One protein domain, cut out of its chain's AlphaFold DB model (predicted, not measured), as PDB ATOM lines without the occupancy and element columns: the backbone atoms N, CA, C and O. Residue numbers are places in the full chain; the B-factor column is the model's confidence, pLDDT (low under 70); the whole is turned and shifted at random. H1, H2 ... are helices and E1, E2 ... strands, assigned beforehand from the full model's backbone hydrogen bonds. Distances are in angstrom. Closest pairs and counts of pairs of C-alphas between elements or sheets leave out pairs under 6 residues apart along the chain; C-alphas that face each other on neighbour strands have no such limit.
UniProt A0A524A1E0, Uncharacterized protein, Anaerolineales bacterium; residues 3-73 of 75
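This is residues 3 to 73 of the 75 residues of an uncharacterized protein of Anaerolineales bacterium (UniProt A0A524A1E0). There is little regular structure: loops make most of a compact body, in which a small sheet, E1 - E4 - E2, sits between H1 over its E2 edge and a second sheet, E3 - E5, by its E1 edge. The printed part has 71 residues, 27 of them in named elements, class mixed, in the order E1 E2 E3 E4 H1 E5. Both sheets are antiparallel; the radius of gyration of the C-alphas is 11.3 A, the spans 32 by 28 by 20 A.

Look first at E4, residues 45 to 49: within hydrogen-bond range are N 45 and O 5 of E1, residues 3 to 5, at 2.8 A, and O 48 and N 20 of E2, residues 19 to 23, at 2.8 A. H1, residues 50 to 57, is on this sheet at a height of 9.0 A, over E2 and only just not over E4, where 2 of its C-alphas fall; every O i to N i+4 pair in it is within range. Its closest C-alphas to E2 are Glu 50 and Val 20, 6.2 A apart. In E3, residues 33 to 35, N 34 is 2.8 A from O 71 of E5, residues 70 to 72. The closest C-alphas of E1 and E3, Arg 5 and Cys 35, are 4.4 A apart.

Find E1 beginning at C-alpha 3, (254.630, 124.973, 334.441), and E5 ending at C-alpha 72, (261.762, 129.904, 343.490). E4 is 13.0 A long, E2 11.2 A, H1 10.5 A.

The C-alphas farthest apart, Gly 39 and Asn 58, are 34.4 A apart. The printed part has no cut; E1 to E2 and H1 to E5 are long links. No printed residue is under 70 in pLDDT.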
ATOM      1  N   LEU A   3     253.388 124.261 334.737       95.12
ATOM      2  CA  LEU A   3     254.630 124.973 334.441       95.12
ATOM      3  C   LEU A   3     254.473 126.485 334.618       95.12
ATOM      4  O   LEU A   3     253.423 127.041 334.326       95.12
ATOM      5  N   VAL A   4     255.524 127.175 335.061       96.81
ATOM      6  CA  VAL A   4     255.478 128.608 335.365       96.81
ATOM      7  C   VAL A   4     256.115 129.451 334.250       96.81
ATOM      8  O   VAL A   4     257.288 129.270 333.885       96.81
ATOM      9  N   ARG A   5     255.351 130.412 333.709       96.94
ATOM     10  CA  ARG A   5     255.817 131.427 332.739       96.94
ATOM     11  C   ARG A   5     255.264 132.802 333.078       96.94
ATOM     12  O   ARG A   5     254.093 132.926 333.419       96.94
ATOM     13  N   CYS A   6     256.096 133.830 332.955       97.38
ATOM     14  CA  CYS A   6     255.630 135.211 333.040       97.38
ATOM     15  C   CYS A   6     254.751 135.578 331.841       97.38
ATOM     16  O   CYS A   6     254.735 134.883 330.822       97.38
ATOM     17  N   THR A   7     254.041 136.694 331.963       96.38
ATOM     18  CA  THR A   7     253.151 137.221 330.919       96.38
ATOM     19  C   THR A   7     253.878 137.483 329.600       96.38
ATOM     20  O   THR A   7     253.306 137.225 328.549       96.38
ATOM     21  N   HIS A   8     255.151 137.894 329.649       96.44
ATOM     22  CA  HIS A   8     255.988 138.098 328.462       96.44
ATOM     23  C   HIS A   8     256.263 136.795 327.691       96.44
ATOM     24  O   HIS A   8     256.144 136.754 326.472       96.44
ATOM     25  N   HIS A   9     256.608 135.707 328.389       95.38
ATOM     26  CA  HIS A   9     256.856 134.411 327.741       95.38
ATOM     27  C   HIS A   9     255.568 133.653 327.392       95.38
ATOM     28  O   HIS A   9     255.619 132.711 326.600       95.38
ATOM     29  N   GLY A  10     254.440 134.046 327.986       94.06
ATOM     30  CA  GLY A  10     253.110 133.571 327.635       94.06
ATOM     31  C   GLY A  10     252.899 132.070 327.829       94.06
ATOM     32  O   GLY A  10     253.533 131.417 328.667       94.06
ATOM     33  N   ARG A  11     251.955 131.530 327.046       94.00
ATOM     34  CA  ARG A  11     251.586 130.111 327.055       94.00
ATOM     35  C   ARG A  11     252.785 129.259 326.624       94.00
ATOM     36  O   ARG A  11     253.309 129.470 325.531       94.00
ATOM     37  N   PRO A  12     253.212 128.270 327.426       90.19
ATOM     38  CA  PRO A  12     254.261 127.354 327.008       90.19
ATOM     39  C   PRO A  12     253.805 126.545 325.787       90.19
ATOM     40  O   PRO A  12     252.710 125.983 325.788       90.19
ATOM     41  N   GLY A  13     254.658 126.460 324.766       84.44
ATOM     42  CA  GLY A  13     254.434 125.671 323.552       84.44
ATOM     43  C   GLY A  13     255.648 124.812 323.187       84.44
ATOM     44  O   GLY A  13     256.705 124.928 323.810       84.44
ATOM     45  N   GLY A  14     255.490 123.944 322.182       75.44
ATOM     46  CA  GLY A  14     256.582 123.145 321.600       75.44
ATOM     47  C   GLY A  14     256.942 121.846 322.334       75.44
ATOM     48  O   GLY A  14     257.924 121.204 321.977       75.44
ATOM     49  N   GLY A  15     256.177 121.444 323.354       75.56
ATOM     50  CA  GLY A  15     256.353 120.168 324.060       75.56
ATOM     51  C   GLY A  15     255.211 119.181 323.807       75.56
ATOM     52  O   GLY A  15     254.212 119.522 323.185       75.56
ATOM     53  N   LYS A  16     255.313 117.966 324.371       79.25
ATOM     54  CA  LYS A  16     254.249 116.937 324.319       79.25
ATOM     55  C   LYS A  16     252.975 117.298 325.106       79.25
ATOM     56  O   LYS A  16     252.020 116.532 325.086       79.25
ATOM     57  N   ARG A  17     252.983 118.400 325.866       83.50
ATOM     58  CA  ARG A  17     251.888 118.802 326.763       83.50
ATOM     59  C   ARG A  17     251.192 120.050 326.251       83.50
ATOM     60  O   ARG A  17     251.853 121.036 325.924       83.50
ATOM     61  N   THR A  18     249.867 120.015 326.293       91.31
ATOM     62  CA  THR A  18     249.000 121.148 325.978       91.31
ATOM     63  C   THR A  18     248.539 121.801 327.275       91.31
ATOM     64  O   THR A  18     247.753 121.231 328.024       91.31
ATOM     65  N   TYR A  19     249.027 123.009 327.544       94.19
ATOM     66  CA  TYR A  19     248.553 123.820 328.669       94.19
ATOM     67  C   TYR A  19     247.286 124.553 328.258       94.19
ATOM     68  O   TYR A  19     247.310 125.209 327.224       94.19
ATOM     69  N   VAL A  20     246.199 124.466 329.012       95.50
ATOM     70  CA  VAL A  20     244.880 124.978 328.597       95.50
ATOM     71  C   VAL A  20     244.494 126.274 329.292       95.50
ATOM     72  O   VAL A  20     243.844 127.118 328.684       95.50
ATOM     73  N   ILE A  21     244.936 126.468 330.535       96.56
ATOM     74  CA  ILE A  21     244.670 127.681 331.312       96.56
ATOM     75  C   ILE A  21     245.913 128.116 332.080       96.56
ATOM     76  O   ILE A  21     246.843 127.333 332.285       96.56
ATOM     77  N   SER A  22     245.905 129.366 332.530       97.25
ATOM     78  CA  SER A  22     246.859 129.863 333.514       97.25
ATOM     79  C   SER A  22     246.123 130.351 334.754       97.25
ATOM     80  O   SER A  22     245.030 130.908 334.654       97.25
ATOM     81  N   VAL A  23     246.724 130.137 335.919       97.56
ATOM     82  CA  VAL A  23     246.222 130.600 337.213       97.56
ATOM     83  C   VAL A  23     247.305 131.394 337.936       97.56
ATOM     84  O   VAL A  23     248.505 131.248 337.678       97.56
ATOM     85  N   LYS A  24     246.880 132.278 338.838       97.94
ATOM     86  CA  LYS A  24     247.796 133.089 339.640       97.94
ATOM     87  C   LYS A  24     248.324 132.245 340.807       97.94
ATOM     88  O   LYS A  24     247.505 131.705 341.549       97.94
ATOM     89  N   PRO A  25     249.649 132.134 341.004       97.38
ATOM     90  CA  PRO A  25     250.186 131.546 342.224       97.38
ATOM     91  C   PRO A  25     249.861 132.434 343.431       97.38
ATOM     92  O   PRO A  25     249.554 133.624 343.293       97.38
ATOM     93  N   VAL A  26     249.977 131.860 344.627       97.25
ATOM     94  CA  VAL A  26     249.777 132.591 345.883       97.25
ATOM     95  C   VAL A  26     250.673 133.837 345.915       97.25
ATOM     96  O   VAL A  26     251.864 133.778 345.592       97.25
ATOM     97  N   GLY A  27     250.074 134.980 346.255       96.69
ATOM     98  CA  GLY A  27     250.756 136.271 346.374       96.69
ATOM     99  C   GLY A  27     251.002 137.027 345.062       96.69
ATOM    100  O   GLY A  27     251.509 138.143 345.113       96.69
ATOM    101  N   TYR A  28     250.650 136.487 343.888       96.25
ATOM    102  CA  TYR A  28     250.915 137.151 342.603       96.25
ATOM    103  C   TYR A  28     250.358 138.595 342.550       96.25
ATOM    104  O   TYR A  28     249.187 138.797 342.879       96.25
ATOM    105  N   PRO A  29     251.137 139.601 342.092       95.62
ATOM    106  CA  PRO A  29     252.460 139.489 341.461       95.62
ATOM    107  C   PRO A  29     253.648 139.406 342.439       95.62
ATOM    108  O   PRO A  29     254.757 139.092 342.017       95.62
ATOM    109  N   ARG A  30     253.443 139.633 343.741       96.50
ATOM    110  CA  ARG A  30     254.466 139.474 344.793       96.50
ATOM    111  C   ARG A  30     254.547 138.014 345.253       96.50
ATOM    112  O   ARG A  30     254.242 137.687 346.393       96.50
ATOM    113  N   THR A  31     254.903 137.128 344.329       97.19
ATOM    114  CA  THR A  31     254.971 135.678 344.559       97.19
ATOM    115  C   THR A  31     256.413 135.173 344.564       97.19
ATOM    116  O   THR A  31     257.296 135.781 343.959       97.19
ATOM    117  N   ALA A  32     256.634 134.019 345.195       97.44
ATOM    118  CA  ALA A  32     257.885 133.273 345.089       97.44
ATOM    119  C   ALA A  32     258.019 132.514 343.753       97.44
ATOM    120  O   ALA A  32     259.118 132.105 343.386       97.44
ATOM    121  N   ALA A  33     256.920 132.319 343.013       97.38
ATOM    122  CA  ALA A  33     256.918 131.584 341.752       97.38
ATOM    123  C   ALA A  33     257.434 132.449 340.587       97.38
ATOM    124  O   ALA A  33     256.718 133.289 340.035       97.38
ATOM    125  N   ILE A  34     258.679 132.206 340.183       98.00
ATOM    126  CA  ILE A  34     259.362 132.907 339.093       98.00
ATOM    127  C   ILE A  34     259.329 132.068 337.815       98.00
ATOM    128  O   ILE A  34     259.414 130.835 337.840       98.00
ATOM    129  N   CYS A  35     259.224 132.751 336.672       97.44
ATOM    130  CA  CYS A  35     259.275 132.150 335.344       97.44
ATOM    131  C   CYS A  35     260.450 131.167 335.208       97.44
ATOM    132  O   CYS A  35     261.606 131.543 335.379       97.44
ATOM    133  N   GLY A  36     260.175 129.916 334.829       95.06
ATOM    134  CA  GLY A  36     261.217 128.894 334.654       95.06
ATOM    135  C   GLY A  36     262.089 129.061 333.396       95.06
ATOM    136  O   GLY A  36     262.900 128.190 333.103       95.06
ATOM    137  N   ARG A  37     261.906 130.122 332.591       94.69
ATOM    138  CA  ARG A  37     262.739 130.363 331.399       94.69
ATOM    139  C   ARG A  37     264.152 130.757 331.845       94.69
ATOM    140  O   ARG A  37     264.316 131.535 332.791       94.69
ATOM    141  N   SER A  38     265.168 130.235 331.157       93.25
ATOM    142  CA  SER A  38     266.558 130.643 331.395       93.25
ATOM    143  C   SER A  38     266.691 132.166 331.272       93.25
ATOM    144  O   SER A  38     266.068 132.767 330.401       93.25
ATOM    145  N   GLY A  39     267.426 132.791 332.195       94.06
ATOM    146  CA  GLY A  39     267.633 134.246 332.241       94.06
ATOM    147  C   GLY A  39     266.447 135.111 332.702       94.06
ATOM    148  O   GLY A  39     266.653 136.272 333.024       94.06
ATOM    149  N   CYS A  40     265.219 134.589 332.804       96.62
ATOM    150  CA  CYS A  40     264.043 135.404 333.156       96.62
ATOM    151  C   CYS A  40     263.796 135.460 334.671       96.62
ATOM    152  O   CYS A  40     263.682 134.410 335.294       96.62
ATOM    153  N   GLN A  41     263.670 136.641 335.275       97.00
ATOM    154  CA  GLN A  41     263.411 136.787 336.721       97.00
ATOM    155  C   GLN A  41     261.986 137.257 337.052       97.00
ATOM    156  O   GLN A  41     261.665 137.496 338.214       97.00
ATOM    157  N   ASP A  42     261.118 137.350 336.048       97.88
ATOM    158  CA  ASP A  42     259.769 137.876 336.227       97.88
ATOM    159  C   ASP A  42     258.860 136.895 336.987       97.88
ATOM    160  O   ASP A  42     258.927 135.675 336.754       97.88
ATOM    161  N   PRO A  43     257.937 137.407 337.823       98.00
ATOM    162  CA  PRO A  43     256.855 136.616 338.394       98.00
ATOM    163  C   PRO A  43     256.068 135.877 337.310       98.00
ATOM    164  O   PRO A  43     255.732 136.431 336.260       98.00
ATOM    165  N   GLY A  44     255.778 134.603 337.561       97.19
ATOM    166  CA  GLY A  44     255.101 133.748 336.600       97.19
ATOM    167  C   GLY A  44     253.658 133.427 336.962       97.19
ATOM    168  O   GLY A  44     253.280 133.390 338.130       97.19
ATOM    169  N   LEU A  45     252.865 133.138 335.937       98.00
ATOM    170  CA  LEU A  45     251.592 132.442 336.058       98.00
ATOM    171  C   LEU A  45     251.837 130.934 336.000       98.00
ATOM    172  O   LEU A  45     252.750 130.472 335.307       98.00
ATOM    173  N   VAL A  46     251.006 130.173 336.706       97.75
ATOM    174  CA  VAL A  46     251.035 128.711 336.701       97.75
ATOM    175  C   VAL A  46     250.138 128.224 335.569       97.75
ATOM    176  O   VAL A  46     248.922 128.379 335.621       97.75
ATOM    177  N   TRP A  47     250.730 127.654 334.531       97.25
ATOM    178  CA  TRP A  47     250.018 127.040 333.419       97.25
ATOM    179  C   TRP A  47     249.649 125.606 333.759       97.25
ATOM    180  O   TRP A  47     250.523 124.831 334.145       97.25
ATOM    181  N   LEU A  48     248.376 125.259 333.588       96.56
ATOM    182  CA  LEU A  48     247.820 123.939 333.875       96.56
ATOM    183  C   LEU A  48     247.500 123.216 332.569       96.56
ATOM    184  O   LEU A  48     246.992 123.829 331.625       96.56
ATOM    185  N   ASP A  49     247.799 121.920 332.509       94.69
ATOM    186  CA  ASP A  49     247.227 121.048 331.483       94.69
ATOM    187  C   ASP A  49     245.802 120.626 331.867       94.69
ATOM    188  O   ASP A  49     245.263 121.059 332.887       94.69
ATOM    189  N   GLU A  50     245.156 119.831 331.018       94.56
ATOM    190  CA  GLU A  50     243.762 119.423 331.224       94.56
ATOM    191  C   GLU A  50     243.552 118.687 332.552       94.56
ATOM    192  O   GLU A  50     242.582 118.958 333.258       94.56
ATOM    193  N   GLN A  51     244.484 117.810 332.932       93.50
ATOM    194  CA  GLN A  51     244.380 117.035 334.166       93.50
ATOM    195  C   GLN A  51     244.515 117.921 335.413       93.50
ATOM    196  O   GLN A  51     243.716 117.807 336.348       93.50
ATOM    197  N   ASP A  52     245.495 118.830 335.434       95.38
ATOM    198  CA  ASP A  52     245.650 119.747 336.566       95.38
ATOM    199  C   ASP A  52     244.523 120.784 336.612       95.38
ATOM    200  O   ASP A  52     244.110 121.181 337.700       95.38
ATOM    201  N   LYS A  53     243.979 121.197 335.457       95.75
ATOM    202  CA  LYS A  53     242.788 122.054 335.402       95.75
ATOM    203  C   LYS A  53     241.602 121.385 336.093       95.75
ATOM    204  O   LYS A  53     240.969 122.021 336.923       95.75
ATOM    205  N   LEU A  54     241.310 120.121 335.780       96.62
ATOM    206  CA  LEU A  54     240.207 119.392 336.421       96.62
ATOM    207  C   LEU A  54     240.392 119.318 337.940       96.62
ATOM    208  O   LEU A  54     239.453 119.545 338.696       96.62
ATOM    209  N   SER A  55     241.619 119.054 338.393       96.56
ATOM    210  CA  SER A  55     241.940 119.028 339.824       96.56
ATOM    211  C   SER A  55     241.739 120.406 340.465       96.56
ATOM    212  O   SER A  55     241.130 120.515 341.529       96.56
ATOM    213  N   TYR A  56     242.185 121.469 339.791       97.06
ATOM    214  CA  TYR A  56     241.996 122.849 340.230       97.06
ATOM    215  C   TYR A  56     240.514 123.234 340.329       97.06
ATOM    216  O   TYR A  56     240.092 123.816 341.332       97.06
ATOM    217  N   ASP A  57     239.711 122.864 339.336       97.06
ATOM    218  CA  ASP A  57     238.267 123.110 339.338       97.06
ATOM    219  C   ASP A  57     237.571 122.360 340.491       97.06
ATOM    220  O   ASP A  57     236.627 122.880 341.082       97.06
ATOM    221  N   ASN A  58     238.106 121.201 340.897       97.56
ATOM    222  CA  ASN A  58     237.646 120.417 342.051       97.56
ATOM    223  C   ASN A  58     238.167 120.919 343.414       97.56
ATOM    224  O   ASN A  58     237.910 120.293 344.440       97.56
ATOM    225  N   GLY A  59     238.895 122.038 343.449       97.62
ATOM    226  CA  GLY A  59     239.366 122.656 344.691       97.62
ATOM    227  C   GLY A  59     240.820 122.358 345.062       97.62
ATOM    228  O   GLY A  59     241.317 122.963 346.010       97.62
ATOM    229  N   GLU A  60     241.535 121.519 344.307       97.12
ATOM    230  CA  GLU A  60     242.968 121.287 344.525       97.12
ATOM    231  C   GLU A  60     243.762 122.575 344.247       97.12
ATOM    232  O   GLU A  60     243.473 123.328 343.311       97.12
ATOM    233  N   ARG A  61     244.762 122.875 345.077       96.19
ATOM    234  CA  ARG A  61     245.568 124.108 344.956       96.19
ATOM    235  C   ARG A  61     247.064 123.831 344.908       96.19
ATOM    236  O   ARG A  61     247.837 124.754 344.652       96.19
ATOM    237  N   ILE A  62     247.471 122.578 345.103       95.62
ATOM    238  CA  ILE A  62     248.859 122.144 345.020       95.62
ATOM    239  C   ILE A  62     249.046 121.393 343.702       95.62
ATOM    240  O   ILE A  62     248.406 120.379 343.444       95.62
ATOM    241  N   VAL A  63     249.947 121.887 342.853       93.38
ATOM    242  CA  VAL A  63     250.214 121.293 341.535       93.38
ATOM    243  C   VAL A  63     251.602 120.673 341.484       93.38
ATOM    244  O   VAL A  63     252.563 121.196 342.050       93.38
ATOM    245  N   ARG A  64     251.731 119.563 340.757       92.12
ATOM    246  CA  ARG A  64     253.032 118.944 340.486       92.12
ATOM    247  C   ARG A  64     253.651 119.560 339.240       92.12
ATOM    248  O   ARG A  64     252.999 119.673 338.200       92.12
ATOM    249  N   VAL A  65     254.934 119.890 339.328       92.56
ATOM    250  CA  VAL A  65     255.694 120.523 338.246       92.56
ATOM    251  C   VAL A  65     256.901 119.660 337.848       92.56
ATOM    252  O   VAL A  65     257.453 118.970 338.703       92.56
ATOM    253  N   PRO A  66     257.297 119.625 336.561       88.75
ATOM    254  CA  PRO A  66     258.502 118.924 336.130       88.75
ATOM    255  C   PRO A  66     259.770 119.735 336.450       88.75
ATOM    256  O   PRO A  66     259.708 120.872 336.921       88.75
ATOM    257  N   ASN A  67     260.938 119.171 336.134       86.50
ATOM    258  CA  ASN A  67     262.220 119.867 336.272       86.50
ATOM    259  C   ASN A  67     262.220 121.197 335.498       86.50
ATOM    260  O   ASN A  67     261.675 121.288 334.396       86.50
ATOM    261  N   SER A  68     262.840 122.229 336.078       86.19
ATOM    262  CA  SER A  68     262.964 123.575 335.486       86.19
ATOM    263  C   SER A  68     261.635 124.254 335.113       86.19
ATOM    264  O   SER A  68     261.600 125.212 334.336       86.19
ATOM    265  N   ALA A  69     260.514 123.780 335.657       92.12
ATOM    266  CA  ALA A  69     259.201 124.357 335.404       92.12
ATOM    267  C   ALA A  69     258.987 125.695 336.114       92.12
ATOM    268  O   ALA A  69     258.248 126.542 335.614       92.12
ATOM    269  N   VAL A  70     259.638 125.886 337.257       96.12
ATOM    270  CA  VAL A  70     259.539 127.068 338.110       96.12
ATOM    271  C   VAL A  70     260.907 127.365 338.709       96.12
ATOM    272  O   VAL A  70     261.678 126.448 338.991       96.12
ATOM    273  N   LYS A  71     261.208 128.647 338.898       96.88
ATOM    274  CA  LYS A  71     262.278 129.093 339.791       96.88
ATOM    275  C   LYS A  71     261.644 129.652 341.056       96.88
ATOM    276  O   LYS A  71     260.586 130.271 340.978       96.88
ATOM    277  N   ILE A  72     262.274 129.434 342.202       96.94
ATOM    278  CA  ILE A  72     261.762 129.904 343.490       96.94
ATOM    279  C   ILE A  72     262.582 131.114 343.927       96.94
ATOM    280  O   ILE A  72     263.803 131.023 344.032       96.94
ATOM    281  N   LYS A  73     261.912 132.249 344.141       96.38
ATOM    282  CA  LYS A  73     262.503 133.412 344.809       96.38
ATOM    283  C   LYS A  73     262.514 133.151 346.314       96.38
ATOM    284  O   LYS A  73     261.478 132.796 346.870       96.38
TER     285      LYS A  73